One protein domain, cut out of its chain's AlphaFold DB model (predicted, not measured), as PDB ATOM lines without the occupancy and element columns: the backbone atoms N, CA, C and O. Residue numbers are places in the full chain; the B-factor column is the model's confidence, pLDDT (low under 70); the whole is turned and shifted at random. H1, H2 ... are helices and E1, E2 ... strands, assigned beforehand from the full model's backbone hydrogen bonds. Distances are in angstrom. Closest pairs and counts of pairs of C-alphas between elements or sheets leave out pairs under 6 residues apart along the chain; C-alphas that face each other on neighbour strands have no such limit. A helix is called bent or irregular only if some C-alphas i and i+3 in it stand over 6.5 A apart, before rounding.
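This is residues 155 to 280 of the 284 residues of an uncharacterized protein of Deltaproteobacteria bacterium CG11_big_fil_rev_8_21_14_0_20_45_16 (UniProt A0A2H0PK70). Two strongly twisted sheets lie partly face to face as a sandwich: a larger one, in which the long strands E1, E2 and E3 run side by side and the short E6 and E7 lie along the other side of E3, and a smaller one of E5, E4 and E8, in which E4 and E8 make a long bent pair. The short helix H1 sits by one end of the larger sheet. The printed part has 126 residues with one named helix and eight named strands, in the order H1 E1 E2 E3 E4 E5 E6 E7 E8; the larger sheet is branched, the smaller runs E5 E4 E8, and the neighbours in both are antiparallel. The class is mostly strand, with under half of the residues in named elements; the whole is compact, with a radius of gyration of the C-alphas of 14.2 A and spans of 39 by 29 by 24 A.

H1 is residues 158 to 161, with C-alpha 158 at (184.275, 273.659, 186.143). E1 is residues 166 to 172, 19.9 A long; E2 is residues 185 to 194, 27.9 A; E3 is residues 197 to 206, 27.1 A. E4, residues 211 to 220, is 24.1 A long and bends by 72 degrees at residue 214. E5 is residues 236 to 238, E6 residues 250 to 253 and E7 residues 257 to 260. E8, residues 270 to 279, is 24.6 A long, bends by 78 degrees at residue 276 and ends with C-alpha 279 at (203.753, 294.460, 202.262).

E1, E2 and E3 form a meander, each strand the antiparallel neighbour of the one before; N 169 and O 188 are 2.8 A apart, N 187 and O 204 2.8 A. On the other side of E3 from E2, E7 is beside residues 197 to 200, with N 259 and O 198 at 2.8 A, and E6 beside residues 203 to 205, with N 203 and O 253 at 3.1 A. H1 only grazes this sheet with residues 159 to 161; it is too short for any O i to N i+4 pair, and its one O i to N i+3 pair is within range. In the other sheet, E4 and E8 are antiparallel neighbours, with N 217 and O 274 within hydrogen-bond range at 2.9 A, and E4 and E5 are a hairpin, with N 238 and O 211 within hydrogen-bond range at 2.8 A. The facing parts of the two sheets are 9.4 A centre to centre, their best planes 38 degrees apart.

The C-alphas farthest apart, those of Ser 179 and Leu 195, are 39.7 A apart. The printed part has no cut. The links E1 to E2, E4 to E5 and E5 to E6 are long. The mean pLDDT of the printed part is 75.1; residues 222 to 236 and 242 to 264 are under 70.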
ATOM      1  N   VAL A 155     187.223 278.325 194.314       87.81
ATOM      2  CA  VAL A 155     186.888 277.012 193.757       87.81
ATOM      3  C   VAL A 155     187.450 276.915 192.342       87.81
ATOM      4  O   VAL A 155     187.233 277.805 191.516       87.81
ATOM      5  N   VAL A 156     188.139 275.816 192.039       88.69
ATOM      6  CA  VAL A 156     188.667 275.547 190.704       88.69
ATOM      7  C   VAL A 156     187.513 275.531 189.692       88.69
ATOM      8  O   VAL A 156     186.582 274.738 189.852       88.69
ATOM      9  N   PRO A 157     187.560 276.343 188.622       90.06
ATOM     10  CA  PRO A 157     186.472 276.430 187.654       90.06
ATOM     11  C   PRO A 157     186.109 275.095 186.991       90.06
ATOM     12  O   PRO A 157     186.974 274.332 186.555       90.06
ATOM     13  N   ALA A 158     184.808 274.850 186.820       88.81
ATOM     14  CA  ALA A 158     184.275 273.659 186.143       88.81
ATOM     15  C   ALA A 158     184.734 273.524 184.676       88.81
ATOM     16  O   ALA A 158     184.742 272.429 184.111       88.81
ATOM     17  N   SER A 159     185.136 274.636 184.053       89.00
ATOM     18  CA  SER A 159     185.698 274.699 182.696       89.00
ATOM     19  C   SER A 159     186.973 273.847 182.540       89.00
ATOM     20  O   SER A 159     187.282 273.389 181.437       89.00
ATOM     21  N   LEU A 160     187.681 273.572 183.642       88.44
ATOM     22  CA  LEU A 160     188.943 272.829 183.693       88.44
ATOM     23  C   LEU A 160     188.751 271.304 183.724       88.44
ATOM     24  O   LEU A 160     189.638 270.562 184.149       88.44
ATOM     25  N   VAL A 161     187.595 270.813 183.268       85.88
ATOM     26  CA  VAL A 161     187.287 269.376 183.189       85.88
ATOM     27  C   VAL A 161     188.200 268.627 182.209       85.88
ATOM     28  O   VAL A 161     188.577 267.486 182.468       85.88
ATOM     29  N   ASN A 162     188.603 269.270 181.107       87.50
ATOM     30  CA  ASN A 162     189.419 268.654 180.058       87.50
ATOM     31  C   ASN A 162     190.908 268.968 180.240       87.50
ATOM     32  O   ASN A 162     191.269 270.104 180.535       87.50
ATOM     33  N   MET A 163     191.785 267.995 179.975       87.62
ATOM     34  CA  MET A 163     193.234 268.228 179.931       87.62
ATOM     35  C   MET A 163     193.591 269.327 178.918       87.62
ATOM     36  O   MET A 163     193.078 269.346 177.800       87.62
ATOM     37  N   GLY A 164     194.478 270.238 179.316       84.62
ATOM     38  CA  GLY A 164     194.886 271.412 178.543       84.62
ATOM     39  C   GLY A 164     193.926 272.603 178.628       84.62
ATOM     40  O   GLY A 164     194.285 273.687 178.170       84.62
ATOM     41  N   ALA A 165     192.735 272.449 179.223       90.38
ATOM     42  CA  ALA A 165     191.887 273.594 179.541       90.38
ATOM     43  C   ALA A 165     192.613 274.501 180.541       90.38
ATOM     44  O   ALA A 165     193.272 274.009 181.458       90.38
ATOM     45  N   SER A 166     192.500 275.816 180.360       91.44
ATOM     46  CA  SER A 166     193.159 276.793 181.223       91.44
ATOM     47  C   SER A 166     192.281 278.003 181.484       91.44
ATOM     48  O   SER A 166     191.600 278.456 180.566       91.44
ATOM     49  N   GLU A 167     192.389 278.569 182.677       91.88
ATOM     50  CA  GLU A 167     191.648 279.752 183.104       91.88
ATOM     51  C   GLU A 167     192.550 280.682 183.924       91.88
ATOM     52  O   GLU A 167     193.557 280.246 184.485       91.88
ATOM     53  N   MET A 168     192.217 281.971 183.951       89.44
ATOM     54  CA  MET A 168     192.869 282.942 184.829       89.44
ATOM     55  C   MET A 168     192.087 283.019 186.137       89.44
ATOM     56  O   MET A 168     190.881 283.248 186.110       89.44
ATOM     57  N   LEU A 169     192.777 282.846 187.259       90.38
ATOM     58  CA  LEU A 169     192.238 283.101 188.590       90.38
ATOM     59  C   LEU A 169     192.708 284.468 189.071       90.38
ATOM     60  O   LEU A 169     193.840 284.872 188.794       90.38
ATOM     61  N   GLU A 170     191.834 285.149 189.802       91.56
ATOM     62  CA  GLU A 170     192.072 286.477 190.350       91.56
ATOM     63  C   GLU A 170     191.740 286.492 191.842       91.56
ATOM     64  O   GLU A 170     190.606 286.233 192.238       91.56
ATOM     65  N   PHE A 171     192.736 286.808 192.662       89.88
ATOM     66  CA  PHE A 171     192.632 286.899 194.109       89.88
ATOM     67  C   PHE A 171     192.745 288.361 194.529       89.88
ATOM     68  O   PHE A 171     193.718 289.039 194.189       89.88
ATOM     69  N   SER A 172     191.775 288.840 195.304       88.12
ATOM     70  CA  SER A 172     191.931 290.117 195.997       88.12
ATOM     71  C   SER A 172     192.937 289.952 197.134       88.12
ATOM     72  O   SER A 172     192.837 289.005 197.914       88.12
ATOM     73  N   LEU A 173     193.886 290.884 197.224       88.38
ATOM     74  CA  LEU A 173     194.833 290.990 198.337       88.38
ATOM     75  C   LEU A 173     194.391 292.054 199.355       88.38
ATOM     76  O   LEU A 173     195.112 292.362 200.297       88.38
ATOM     77  N   SER A 174     193.206 292.635 199.168       83.56
ATOM     78  CA  SER A 174     192.675 293.654 200.066       83.56
ATOM     79  C   SER A 174     192.457 293.082 201.465       83.56
ATOM     80  O   SER A 174     191.777 292.068 201.627       83.56
ATOM     81  N   GLY A 175     193.020 293.748 202.473       78.62
ATOM     82  CA  GLY A 175     192.894 293.341 203.872       78.62
ATOM     83  C   GLY A 175     193.716 292.107 204.252       78.62
ATOM     84  O   GLY A 175     193.502 291.580 205.339       78.62
ATOM     85  N   ILE A 176     194.632 291.654 203.384       81.12
ATOM     86  CA  ILE A 176     195.602 290.609 203.734       81.12
ATOM     87  C   ILE A 176     196.608 291.141 204.770       81.12
ATOM     88  O   ILE A 176     196.917 290.459 205.737       81.12
ATOM     89  N   ASP A 177     197.037 292.395 204.614       84.06
ATOM     90  CA  ASP A 177     197.851 293.164 205.554       84.06
ATOM     91  C   ASP A 177     197.430 294.639 205.495       84.06
ATOM     92  O   ASP A 177     197.013 295.117 204.436       84.06
ATOM     93  N   ASP A 178     197.582 295.380 206.594       80.25
ATOM     94  CA  ASP A 178     197.259 296.814 206.646       80.25
ATOM     95  C   ASP A 178     198.141 297.660 205.705       80.25
ATOM     96  O   ASP A 178     197.736 298.740 205.271       80.25
ATOM     97  N   SER A 179     199.349 297.186 205.384       82.25
ATOM     98  CA  SER A 179     200.265 297.847 204.451       82.25
ATOM     99  C   SER A 179     199.974 297.532 202.982       82.25
ATOM    100  O   SER A 179     200.458 298.243 202.100       82.25
ATOM    101  N   VAL A 180     199.185 296.494 202.685       85.50
ATOM    102  CA  VAL A 180     198.867 296.111 201.308       85.50
ATOM    103  C   VAL A 180     197.740 297.002 200.773       85.50
ATOM    104  O   VAL A 180     196.674 297.089 201.388       85.50
ATOM    105  N   PRO A 181     197.919 297.666 199.613       83.88
ATOM    106  CA  PRO A 181     196.876 298.501 199.036       83.88
ATOM    107  C   PRO A 181     195.585 297.721 198.774       83.88
ATOM    108  O   PRO A 181     195.605 296.599 198.276       83.88
ATOM    109  N   SER A 182     194.432 298.340 199.036       86.56
ATOM    110  CA  SER A 182     193.126 297.694 198.832       86.56
ATOM    111  C   SER A 182     192.814 297.373 197.365       86.56
ATOM    112  O   SER A 182     191.884 296.621 197.084       86.56
ATOM    113  N   ASP A 183     193.539 297.986 196.425       83.31
ATOM    114  CA  ASP A 183     193.462 297.706 194.990       83.31
ATOM    115  C   ASP A 183     194.431 296.601 194.536       83.31
ATOM    116  O   ASP A 183     194.484 296.294 193.346       83.31
ATOM    117  N   ALA A 184     195.187 296.001 195.462       87.75
ATOM    118  CA  ALA A 184     196.127 294.944 195.146       87.75
ATOM    119  C   ALA A 184     195.409 293.639 194.761       87.75
ATOM    120  O   ALA A 184     194.510 293.147 195.453       87.75
ATOM    121  N   ILE A 185     195.830 293.069 193.636       89.12
ATOM    122  CA  ILE A 185     195.260 291.873 193.022       89.12
ATOM    123  C   ILE A 185     196.399 290.941 192.608       89.12
ATOM    124  O   ILE A 185     197.353 291.359 191.949       89.12
ATOM    125  N   LEU A 186     196.264 289.656 192.937       90.06
ATOM    126  CA  LEU A 186     197.096 288.584 192.401       90.06
ATOM    127  C   LEU A 186     196.331 287.846 191.302       90.06
ATOM    128  O   LEU A 186     195.218 287.377 191.511       90.06
ATOM    129  N   GLN A 187     196.964 287.674 190.149       90.50
ATOM    130  CA  GLN A 187     196.472 286.838 189.065       90.50
ATOM    131  C   GLN A 187     197.409 285.661 188.837       90.50
ATOM    132  O   GLN A 187     198.629 285.804 188.891       90.50
ATOM    133  N   LEU A 188     196.839 284.503 188.529       88.69
ATOM    134  CA  LEU A 188     197.589 283.350 188.045       88.69
ATOM    135  C   LEU A 188     196.782 282.604 186.995       88.69
ATOM    136  O   LEU A 188     195.554 282.651 186.974       88.69
ATOM    137  N   LYS A 189     197.476 281.892 186.119       88.38
ATOM    138  CA  LYS A 189     196.863 280.990 185.156       88.38
ATOM    139  C   LYS A 189     196.890 279.573 185.699       88.38
ATOM    140  O   LYS A 189     197.962 279.031 185.954       88.38
ATOM    141  N   ILE A 190     195.728 278.947 185.800       89.12
ATOM    142  CA  ILE A 190     195.600 277.523 186.087       89.12
ATOM    143  C   ILE A 190     195.315 276.753 184.801       89.12
ATOM    144  O   ILE A 190     194.563 277.198 183.941       89.12
ATOM    145  N   GLU A 191     195.915 275.580 184.662       88.50
ATOM    146  CA  GLU A 191     195.704 274.663 183.550       88.50
ATOM    147  C   GLU A 191     195.486 273.243 184.073       88.50
ATOM    148  O   GLU A 191     196.178 272.790 184.980       88.50
ATOM    149  N   ARG A 192     194.565 272.491 183.478       87.00
ATOM    150  CA  ARG A 192     194.411 271.062 183.752       87.00
ATOM    151  C   ARG A 192     195.562 270.285 183.105       87.00
ATOM    152  O   ARG A 192     195.559 270.091 181.891       87.00
ATOM    153  N   PHE A 193     196.552 269.847 183.881       81.69
ATOM    154  CA  PHE A 193     197.743 269.188 183.327       81.69
ATOM    155  C   PHE A 193     197.530 267.699 183.056       81.69
ATOM    156  O   PHE A 193     197.901 267.202 181.995       81.69
ATOM    157  N   SER A 194     196.919 266.998 184.008       75.31
ATOM    158  CA  SER A 194     196.534 265.592 183.885       75.31
ATOM    159  C   SER A 194     195.144 265.374 184.480       75.31
ATOM    160  O   SER A 194     194.488 266.342 184.858       75.31
ATOM    161  N   LEU A 195     194.694 264.121 184.565       71.12
ATOM    162  CA  LEU A 195     193.475 263.765 185.297       71.12
ATOM    163  C   LEU A 195     193.606 263.966 186.809       71.12
ATOM    164  O   LEU A 195     192.590 264.140 187.466       71.12
ATOM    165  N   ASP A 196     194.826 264.051 187.336       72.88
ATOM    166  CA  ASP A 196     195.082 264.138 188.776       72.88
ATOM    167  C   ASP A 196     196.003 265.314 189.113       72.88
ATOM    168  O   ASP A 196     196.655 265.323 190.154       72.88
ATOM    169  N   SER A 197     196.117 266.313 188.232       74.38
ATOM    170  CA  SER A 197     196.934 267.490 188.527       74.38
ATOM    171  C   SER A 197     196.541 268.749 187.772       74.38
ATOM    172  O   SER A 197     195.975 268.710 186.670       74.38
ATOM    173  N   TYR A 198     196.903 269.874 188.380       83.25
ATOM    174  CA  TYR A 198     196.852 271.204 187.798       83.25
ATOM    175  C   TYR A 198     198.253 271.714 187.508       83.25
ATOM    176  O   TYR A 198     199.231 271.263 188.094       83.25
ATOM    177  N   ARG A 199     198.339 272.685 186.608       82.00
ATOM    178  CA  ARG A 199     199.545 273.438 186.332       82.00
ATOM    179  C   ARG A 199     199.300 274.922 186.515       82.00
ATOM    180  O   ARG A 199     198.456 275.481 185.825       82.00
ATOM    181  N   ILE A 200     200.049 275.540 187.420       83.56
ATOM    182  CA  ILE A 200     199.968 276.979 187.702       83.56
ATOM    183  C   ILE A 200     201.059 277.711 186.934       83.56
ATOM    184  O   ILE A 200     202.192 277.243 186.912       83.56
ATOM    185  N   LYS A 201     200.721 278.825 186.287       80.31
ATOM    186  CA  LYS A 201     201.609 279.662 185.468       80.31
ATOM    187  C   LYS A 201     201.276 281.139 185.668       80.31
ATOM    188  O   LYS A 201     200.220 281.470 186.193       80.31
ATOM    189  N   ASP A 202     202.146 282.010 185.166       78.50
ATOM    190  CA  ASP A 202     201.863 283.436 184.968       78.50
ATOM    191  C   ASP A 202     201.364 284.169 186.221       78.50
ATOM    192  O   ASP A 202     200.347 284.859 186.170       78.50
ATOM    193  N   LEU A 203     202.090 284.033 187.336       83.00
ATOM    194  CA  LEU A 203     201.800 284.803 188.544       83.00
ATOM    195  C   LEU A 203     202.122 286.275 188.289       83.00
ATOM    196  O   LEU A 203     203.273 286.649 188.031       83.00
ATOM    197  N   LYS A 204     201.085 287.101 188.365       84.62
ATOM    198  CA  LYS A 204     201.130 288.542 188.144       84.62
ATOM    199  C   LYS A 204     200.506 289.256 189.324       84.62
ATOM    200  O   LYS A 204     199.477 288.823 189.831       84.62
ATOM    201  N   MET A 205     201.096 290.376 189.712       85.56
ATOM    202  CA  MET A 205     200.499 291.271 190.695       85.56
ATOM    203  C   MET A 205     200.169 292.611 190.054       85.56
ATOM    204  O   MET A 205     200.921 293.121 189.214       85.56
ATOM    205  N   HIS A 206     199.048 293.172 190.484       83.62
ATOM    206  CA  HIS A 206     198.593 294.512 190.145       83.62
ATOM    207  C   HIS A 206     198.335 295.255 191.436       83.62
ATOM    208  O   HIS A 206     197.729 294.700 192.343       83.62
ATOM    209  N   SER A 207     198.837 296.474 191.536       84.25
ATOM    210  CA  SER A 207     198.744 297.291 192.740       84.25
ATOM    211  C   SER A 207     199.175 298.714 192.407       84.25
ATOM    212  O   SER A 207     200.134 298.923 191.654       84.25
ATOM    213  N   SER A 208     198.504 299.701 192.996       84.00
ATOM    214  CA  SER A 208     198.903 301.110 192.945       84.00
ATOM    215  C   SER A 208     200.288 301.383 193.536       84.00
ATOM    216  O   SER A 208     200.916 302.381 193.176       84.00
ATOM    217  N   GLN A 209     200.783 300.499 194.406       82.25
ATOM    218  CA  GLN A 209     202.097 300.603 195.043       82.25
ATOM    219  C   GLN A 209     202.933 299.350 194.798       82.25
ATOM    220  O   GLN A 209     202.403 298.271 194.528       82.25
ATOM    221  N   ALA A 210     204.255 299.498 194.897       78.00
ATOM    222  CA  ALA A 210     205.144 298.349 194.862       78.00
ATOM    223  C   ALA A 210     204.878 297.456 196.080       78.00
ATOM    224  O   ALA A 210     204.596 297.963 197.165       78.00
ATOM    225  N   LEU A 211     204.986 296.146 195.889       80.69
ATOM    226  CA  LEU A 211     204.790 295.153 196.937       80.69
ATOM    227  C   LEU A 211     206.028 294.276 197.025       80.69
ATOM    228  O   LEU A 211     206.452 293.686 196.035       80.69
ATOM    229  N   ALA A 212     206.626 294.228 198.205       76.81
ATOM    230  CA  ALA A 212     207.654 293.268 198.530       76.81
ATOM    231  C   ALA A 212     206.976 291.972 198.984       76.81
ATOM    232  O   ALA A 212     206.072 291.988 199.821       76.81
ATOM    233  N   VAL A 213     207.379 290.870 198.365       79.25
ATOM    234  CA  VAL A 213     206.791 289.546 198.556       79.25
ATOM    235  C   VAL A 213     207.924 288.580 198.850       79.25
ATOM    236  O   VAL A 213     208.896 288.563 198.091       79.25
ATOM    237  N   ASN A 214     207.770 287.787 199.908       74.75
ATOM    238  CA  ASN A 214     208.674 286.691 200.249       74.75
ATOM    239  C   ASN A 214     207.880 285.389 200.290       74.75
ATOM    240  O   ASN A 214     206.755 285.384 200.798       74.75
ATOM    241  N   SER A 215     208.483 284.323 199.754       74.38
ATOM    242  CA  SER A 215     207.955 282.951 199.662       74.38
ATOM    243  C   SER A 215     206.474 282.849 199.271       74.38
ATOM    244  O   SER A 215     205.580 283.052 200.087       74.38
ATOM    245  N   VAL A 216     206.196 282.425 198.035       78.69
ATOM    246  CA  VAL A 216     204.815 282.177 197.585       78.69
ATOM    247  C   VAL A 216     204.530 280.676 197.523       78.69
ATOM    248  O   VAL A 216     205.244 279.918 196.861       78.69
ATOM    249  N   SER A 217     203.450 280.248 198.167       77.31
ATOM    250  CA  SER A 217     202.976 278.861 198.158       77.31
ATOM    251  C   SER A 217     201.557 278.794 197.605       77.31
ATOM    252  O   SER A 217     200.722 279.647 197.903       77.31
ATOM    253  N   ILE A 218     201.269 277.779 196.785       80.81
ATOM    254  CA  ILE A 218     199.904 277.509 196.317       80.81
ATOM    255  C   ILE A 218     199.328 276.370 197.152       80.81
ATOM    256  O   ILE A 218     199.857 275.254 197.141       80.81
ATOM    257  N   LEU A 219     198.226 276.658 197.836       77.88
ATOM    258  CA  LEU A 219     197.486 275.696 198.637       77.88
ATOM    259  C   LEU A 219     196.349 275.107 197.802       77.88
ATOM    260  O   LEU A 219     195.665 275.828 197.070       77.88
ATOM    261  N   ILE A 220     196.125 273.801 197.939       77.75
ATOM    262  CA  ILE A 220     194.935 273.126 197.413       77.75
ATOM    263  C   ILE A 220     194.194 272.500 198.586       77.75
ATOM    264  O   ILE A 220     194.767 271.706 199.329       77.75
ATOM    265  N   ASN A 221     192.916 272.843 198.753       77.75
ATOM    266  CA  ASN A 221     192.083 272.398 199.874       77.75
ATOM    267  C   ASN A 221     192.749 272.662 201.239       77.75
ATOM    268  O   ASN A 221     192.748 271.795 202.111       77.75
ATOM    269  N   ALA A 222     193.352 273.848 201.391       68.56
ATOM    270  CA  ALA A 222     194.114 274.278 202.571       68.56
ATOM    271  C   ALA A 222     195.342 273.410 202.924       68.56
ATOM    272  O   ALA A 222     195.913 273.562 204.001       68.56
ATOM    273  N   ALA A 223     195.774 272.518 202.030       66.44
ATOM    274  CA  ALA A 223     197.015 271.769 202.171       66.44
ATOM    275  C   ALA A 223     198.090 272.336 201.237       66.44
ATOM    276  O   ALA A 223     197.812 272.655 200.076       66.44
ATOM    277  N   ASP A 224     199.328 272.414 201.731       62.09
ATOM    278  CA  ASP A 224     200.487 272.688 200.882       62.09
ATOM    279  C   ASP A 224     200.629 271.568 199.841       62.09
ATOM    280  O   ASP A 224     200.430 270.377 200.112       62.09
ATOM    281  N   SER A 225     200.975 271.956 198.621       55.84
ATOM    282  CA  SER A 225     201.222 271.022 197.538       55.84
ATOM    283  C   SER A 225     202.586 270.353 197.744       55.84
ATOM    284  O   SER A 225     203.626 270.789 197.259       55.84
ATOM    285  N   GLN A 226     202.567 269.223 198.459       50.97
ATOM    286  CA  GLN A 226     203.749 268.468 198.913       50.97
ATOM    287  C   GLN A 226     204.689 267.960 197.794       50.97
ATOM    288  O   GLN A 226     205.747 267.404 198.078       50.97
ATOM    289  N   VAL A 227     204.350 268.159 196.516       44.34
ATOM    290  CA  VAL A 227     205.203 267.831 195.367       44.34
ATOM    291  C   VAL A 227     205.417 269.093 194.530       44.34
ATOM    292  O   VAL A 227     204.613 269.422 193.666       44.34
ATOM    293  N   GLY A 228     206.518 269.804 194.788       44.62
ATOM    294  CA  GLY A 228     206.973 270.930 193.958       44.62
ATOM    295  C   GLY A 228     206.211 272.248 194.134       44.62
ATOM    296  O   GLY A 228     206.314 273.112 193.268       44.62
ATOM    297  N   GLY A 229     205.473 272.407 195.233       43.16
ATOM    298  CA  GLY A 229     204.514 273.485 195.478       43.16
ATOM    299  C   GLY A 229     205.041 274.881 195.756       43.16
ATOM    300  O   GLY A 229     204.262 275.750 196.143       43.16
ATOM    301  N   VAL A 230     206.344 275.110 195.617       49.12
ATOM    302  CA  VAL A 230     206.933 276.249 196.297       49.12
ATOM    303  C   VAL A 230     207.685 277.162 195.355       49.12
ATOM    304  O   VAL A 230     208.794 276.866 194.912       49.12
ATOM    305  N   PHE A 231     207.124 278.353 195.156       54.03
ATOM    306  CA  PHE A 231     207.906 279.531 194.811       54.03
ATOM    307  C   PHE A 231     208.696 279.991 196.059       54.03
ATOM    308  O   PHE A 231     208.692 281.173 196.399       54.03
ATOM    309  N   LYS A 232     209.389 279.057 196.743       48.72
ATOM    310  CA  LYS A 232     210.112 279.205 198.037       48.72
ATOM    311  C   LYS A 232     211.307 280.159 197.971       48.72
ATOM    312  O   LYS A 232     212.164 280.145 198.840       48.72
ATOM    313  N   GLN A 233     211.422 280.888 196.869       51.91
ATOM    314  CA  GLN A 233     212.519 281.790 196.575       51.91
ATOM    315  C   GLN A 233     212.071 282.920 195.636       51.91
ATOM    316  O   GLN A 233     212.856 283.434 194.840       51.91
ATOM    317  N   VAL A 234     210.781 283.266 195.659       55.66
ATOM    318  CA  VAL A 234     210.322 284.544 195.113       55.66
ATOM    319  C   VAL A 234     210.414 285.542 196.253       55.66
ATOM    320  O   VAL A 234     209.434 285.804 196.939       55.66
ATOM    321  N   ASP A 235     211.623 286.059 196.427       65.25
ATOM    322  CA  ASP A 235     211.905 287.202 197.285       65.25
ATOM    323  C   ASP A 235     212.161 288.367 196.342       65.25
ATOM    324  O   ASP A 235     213.191 288.440 195.660       65.25
ATOM    325  N   THR A 236     211.160 289.223 196.174       69.69
ATOM    326  CA  THR A 236     211.231 290.278 195.165       69.69
ATOM    327  C   THR A 236     210.362 291.468 195.515       69.69
ATOM    328  O   THR A 236     209.394 291.373 196.266       69.69
ATOM    329  N   ILE A 237     210.699 292.602 194.909       72.06
ATOM    330  CA  ILE A 237     209.854 293.788 194.896       72.06
ATOM    331  C   ILE A 237     209.113 293.793 193.566       72.06
ATOM    332  O   ILE A 237     209.701 294.000 192.503       72.06
ATOM    333  N   VAL A 238     207.806 293.579 193.634       75.69
ATOM    334  CA  VAL A 238     206.911 293.693 192.494       75.69
ATOM    335  C   VAL A 238     206.592 295.175 192.284       75.69
ATOM    336  O   VAL A 238     206.001 295.798 193.166       75.69
ATOM    337  N   PRO A 239     206.996 295.791 191.158       73.94
ATOM    338  CA  PRO A 239     206.785 297.216 190.949       73.94
ATOM    339  C   PRO A 239     205.299 297.535 190.777       73.94
ATOM    340  O   PRO A 239     204.543 296.723 190.231       73.94
ATOM    341  N   ALA A 240     204.920 298.744 191.200       75.44
ATOM    342  CA  ALA A 240     203.570 299.274 191.050       75.44
ATOM    343  C   ALA A 240     203.099 299.162 189.594       75.44
ATOM    344  O   ALA A 240     203.799 299.564 188.659       75.44
ATOM    345  N   ASN A 241     201.898 298.628 189.414       72.56
ATOM    346  CA  ASN A 241     201.247 298.494 188.126       72.56
ATOM    347  C   ASN A 241     199.739 298.616 188.345       72.56
ATOM    348  O   ASN A 241     199.111 297.722 188.912       72.56
ATOM    349  N   VAL A 242     199.181 299.756 187.939       61.12
ATOM    350  CA  VAL A 242     197.744 300.011 188.020       61.12
ATOM    351  C   VAL A 242     197.086 299.324 186.830       61.12
ATOM    352  O   VAL A 242     197.432 299.606 185.684       61.12
ATOM    353  N   LEU A 243     196.137 298.436 187.116       53.81
ATOM    354  CA  LEU A 243     195.468 297.555 186.159       53.81
ATOM    355  C   LEU A 243     194.823 298.357 185.006       53.81
ATOM    356  O   LEU A 243     193.714 298.873 185.134       53.81
ATOM    357  N   SER A 244     195.516 298.477 183.864       54.12
ATOM    358  CA  SER A 244     194.976 299.070 182.627       54.12
ATOM    359  C   SER A 244     194.300 298.041 181.716       54.12
ATOM    360  O   SER A 244     193.419 298.393 180.930       54.12
ATOM    361  N   SER A 245     194.678 296.764 181.832       49.81
ATOM    362  CA  SER A 245     194.050 295.624 181.162       49.81
ATOM    363  C   SER A 245     194.384 294.308 181.879       49.81
ATOM    364  O   SER A 245     195.406 294.203 182.552       49.81
ATOM    365  N   LEU A 246     193.566 293.267 181.674       45.78
ATOM    366  CA  LEU A 246     193.791 291.907 182.207       45.78
ATOM    367  C   LEU A 246     195.053 291.215 181.641       45.78
ATOM    368  O   LEU A 246     195.400 290.112 182.057       45.78
ATOM    369  N   SER A 247     195.725 291.830 180.663       51.25
ATOM    370  CA  SER A 247     197.020 291.383 180.132       51.25
ATOM    371  C   SER A 247     198.222 292.086 180.764       51.25
ATOM    372  O   SER A 247     199.325 291.533 180.697       51.25
ATOM    373  N   ASP A 248     198.010 293.248 181.384       59.88
ATOM    374  CA  ASP A 248     199.051 293.998 182.086       59.88
ATOM    375  C   ASP A 248     199.351 293.334 183.443       59.88
ATOM    376  O   ASP A 248     198.823 292.262 183.741       59.88
ATOM    377  N   GLY A 249     200.261 293.889 184.238       56.09
ATOM    378  CA  GLY A 249     200.674 293.326 185.524       56.09
ATOM    379  C   GLY A 249     202.146 292.939 185.561       56.09
ATOM    380  O   GLY A 249     202.742 292.503 184.571       56.09
ATOM    381  N   SER A 250     202.745 293.114 186.732       65.81
ATOM    382  CA  SER A 250     204.147 292.792 186.965       65.81
ATOM    383  C   SER A 250     204.261 291.288 187.220       65.81
ATOM    384  O   SER A 250     203.899 290.798 188.291       65.81
ATOM    385  N   GLN A 251     204.704 290.537 186.206       65.31
ATOM    386  CA  GLN A 251     204.951 289.103 186.340       65.31
ATOM    387  C   GLN A 251     206.190 288.881 187.201       65.31
ATOM    388  O   GLN A 251     207.283 289.321 186.847       65.31
ATOM    389  N   PHE A 252     206.017 288.173 188.309       61.22
ATOM    390  CA  PHE A 252     207.103 287.890 189.244       61.22
ATOM    391  C   PHE A 252     207.429 286.394 189.329       61.22
ATOM    392  O   PHE A 252     208.477 286.026 189.854       61.22
ATOM    393  N   ALA A 253     206.595 285.532 188.731       61.69
ATOM    394  CA  ALA A 253     206.956 284.144 188.466       61.69
ATOM    395  C   ALA A 253     206.308 283.595 187.178       61.69
ATOM    396  O   ALA A 253     205.148 283.864 186.858       61.69
ATOM    397  N   SER A 254     207.077 282.815 186.411       53.19
ATOM    398  CA  SER A 254     206.670 282.246 185.109       53.19
ATOM    399  C   SER A 254     206.742 280.718 185.039       53.19
ATOM    400  O   SER A 254     206.388 280.126 184.017       53.19
ATOM    401  N   VAL A 255     207.201 280.057 186.103       52.34
ATOM    402  CA  VAL A 255     207.448 278.612 186.092       52.34
ATOM    403  C   VAL A 255     206.139 277.845 186.280       52.34
ATOM    404  O   VAL A 255     205.340 278.157 187.157       52.34
ATOM    405  N   GLY A 256     205.928 276.849 185.416       52.69
ATOM    406  CA  GLY A 256     204.788 275.940 185.462       52.69
ATOM    407  C   GLY A 256     205.000 274.805 186.460       52.69
ATOM    408  O   GLY A 256     205.887 273.988 186.226       52.69
ATOM    409  N   PHE A 257     204.174 274.700 187.502       57.88
ATOM    410  CA  PHE A 257     204.288 273.638 188.518       57.88
ATOM    411  C   PHE A 257     203.131 272.659 188.456       57.88
ATOM    412  O   PHE A 257     201.991 273.093 188.363       57.88
ATOM    413  N   ASN A 258     203.418 271.358 188.528       54.81
ATOM    414  CA  ASN A 258     202.390 270.326 188.595       54.81
ATOM    415  C   ASN A 258     201.943 270.154 190.043       54.81
ATOM    416  O   ASN A 258     202.666 269.566 190.839       54.81
ATOM    417  N   LEU A 259     200.749 270.634 190.359       59.84
ATOM    418  CA  LEU A 259     200.130 270.420 191.656       59.84
ATOM    419  C   LEU A 259     199.302 269.136 191.587       59.84
ATOM    420  O   LEU A 259     198.456 269.046 190.688       59.84
ATOM    421  N   PRO A 260     199.508 268.149 192.477       59.94
ATOM    422  CA  PRO A 260     198.559 267.055 192.604       59.94
ATOM    423  C   PRO A 260     197.172 267.648 192.861       59.94
ATOM    424  O   PRO A 260     197.037 268.618 193.604       59.94
ATOM    425  N   GLN A 261     196.154 267.109 192.202       59.97
ATOM    426  CA  GLN A 261     194.786 267.528 192.439       59.97
ATOM    427  C   GLN A 261     194.437 267.321 193.906       59.97
ATOM    428  O   GLN A 261     194.873 266.349 194.532       59.97
ATOM    429  N   GLY A 262     193.599 268.208 194.430       56.41
ATOM    430  CA  GLY A 262     192.842 267.853 195.609       56.41
ATOM    431  C   GLY A 262     191.973 266.641 195.272       56.41
ATOM    432  O   GLY A 262     191.689 266.349 194.111       56.41
ATOM    433  N   THR A 263     191.549 265.872 196.268       60.31
ATOM    434  CA  THR A 263     190.786 264.639 196.011       60.31
ATOM    435  C   THR A 263     189.427 264.877 195.324       60.31
ATOM    436  O   THR A 263     188.736 263.903 195.029       60.31
ATOM    437  N   GLY A 264     189.009 266.133 195.104       67.31
ATOM    438  CA  GLY A 264     187.696 266.512 194.579       67.31
ATOM    439  C   GLY A 264     187.654 266.904 193.098       67.31
ATOM    440  O   GLY A 264     186.647 266.657 192.434       67.31
ATOM    441  N   GLY A 265     188.721 267.486 192.557       78.50
ATOM    442  CA  GLY A 265     188.811 267.943 191.171       78.50
ATOM    443  C   GLY A 265     188.078 269.256 190.844       78.50
ATOM    444  O   GLY A 265     187.695 269.996 191.750       78.50
ATOM    445  N   PRO A 266     187.889 269.627 189.554       83.38
ATOM    446  CA  PRO A 266     187.302 270.919 189.199       83.38
ATOM    447  C   PRO A 266     185.871 271.032 189.738       83.38
ATOM    448  O   PRO A 266     185.105 270.073 189.677       83.38
ATOM    449  N   SER A 267     185.475 272.223 190.183       84.62
ATOM    450  CA  SER A 267     184.229 272.529 190.917       84.62
ATOM    451  C   SER A 267     184.186 272.075 192.379       84.62
ATOM    452  O   SER A 267     183.190 272.347 193.046       84.62
ATOM    453  N   VAL A 268     185.218 271.385 192.872       83.12
ATOM    454  CA  VAL A 268     185.289 270.896 194.260       83.12
ATOM    455  C   VAL A 268     186.562 271.369 194.940       83.12
ATOM    456  O   VAL A 268     186.501 271.834 196.071       83.12
ATOM    457  N   ASP A 269     187.699 271.259 194.258       84.62
ATOM    458  CA  ASP A 269     188.971 271.714 194.794       84.62
ATOM    459  C   ASP A 269     188.966 273.233 194.970       84.62
ATOM    460  O   ASP A 269     188.501 273.974 194.101       84.62
ATOM    461  N   GLU A 270     189.519 273.688 196.084       85.44
ATOM    462  CA  GLU A 270     189.736 275.093 196.399       85.44
ATOM    463  C   GLU A 270     191.220 275.422 196.303       85.44
ATOM    464  O   GLU A 270     192.067 274.642 196.736       85.44
ATOM    465  N   ILE A 271     191.535 276.588 195.750       86.62
ATOM    466  CA  ILE A 271     192.890 277.118 195.651       86.62
ATOM    467  C   ILE A 271     192.976 278.403 196.453       86.62
ATOM    468  O   ILE A 271     192.123 279.280 196.323       86.62
ATOM    469  N   SER A 272     194.046 278.532 197.221       86.75
ATOM    470  CA  SER A 272     194.472 279.793 197.817       86.75
ATOM    471  C   SER A 272     195.973 279.972 197.641       86.75
ATOM    472  O   SER A 272     196.705 279.038 197.298       86.75
ATOM    473  N   VAL A 273     196.427 281.208 197.809       86.69
ATOM    474  CA  VAL A 273     197.838 281.566 197.733       86.69
ATOM    475  C   VAL A 273     198.273 282.063 199.097       86.69
ATOM    476  O   VAL A 273     197.622 282.926 199.680       86.69
ATOM    477  N   GLN A 274     199.361 281.497 199.595       84.38
ATOM    478  CA  GLN A 274     199.981 281.871 200.853       84.38
ATOM    479  C   GLN A 274     201.285 282.612 200.570       84.38
ATOM    480  O   GLN A 274     202.036 282.249 199.658       84.38
ATOM    481  N   PHE A 275     201.539 283.637 201.373       81.44
ATOM    482  CA  PHE A 275     202.787 284.383 201.409       81.44
ATOM    483  C   PHE A 275     203.423 284.231 202.789       81.44
ATOM    484  O   PHE A 275     202.712 284.253 203.791       81.44
ATOM    485  N   GLU A 276     204.751 284.137 202.855       77.94
ATOM    486  CA  GLU A 276     205.463 284.300 204.132       77.94
ATOM    487  C   GLU A 276     205.390 285.757 204.594       77.94
ATOM    488  O   GLU A 276     205.117 286.043 205.757       77.94
ATOM    489  N   SER A 277     205.547 286.696 203.658       78.81
ATOM    490  CA  SER A 277     205.271 288.110 203.901       78.81
ATOM    491  C   SER A 277     204.840 288.819 202.625       78.81
ATOM    492  O   SER A 277     205.385 288.554 201.549       78.81
ATOM    493  N   ILE A 278     203.926 289.777 202.760       82.31
ATOM    494  CA  ILE A 278     203.537 290.690 201.689       82.31
ATOM    495  C   ILE A 278     203.228 292.066 202.271       82.31
ATOM    496  O   ILE A 278     202.399 292.193 203.167       82.31
ATOM    497  N   ALA A 279     203.907 293.094 201.771       82.44
ATOM    498  CA  ALA A 279     203.753 294.460 202.262       82.44
ATOM    499  C   ALA A 279     204.354 295.467 201.272       82.44
ATOM    500  O   ALA A 279     205.030 295.089 200.313       82.44
ATOM    501  N   THR A 280     204.158 296.768 201.491       76.56
ATOM    502  CA  THR A 280     204.957 297.774 200.766       76.56
ATOM    503  C   THR A 280     206.441 297.692 201.175       76.56
ATOM    504  O   THR A 280     206.729 297.340 202.318       76.56
TER     505      THR A 280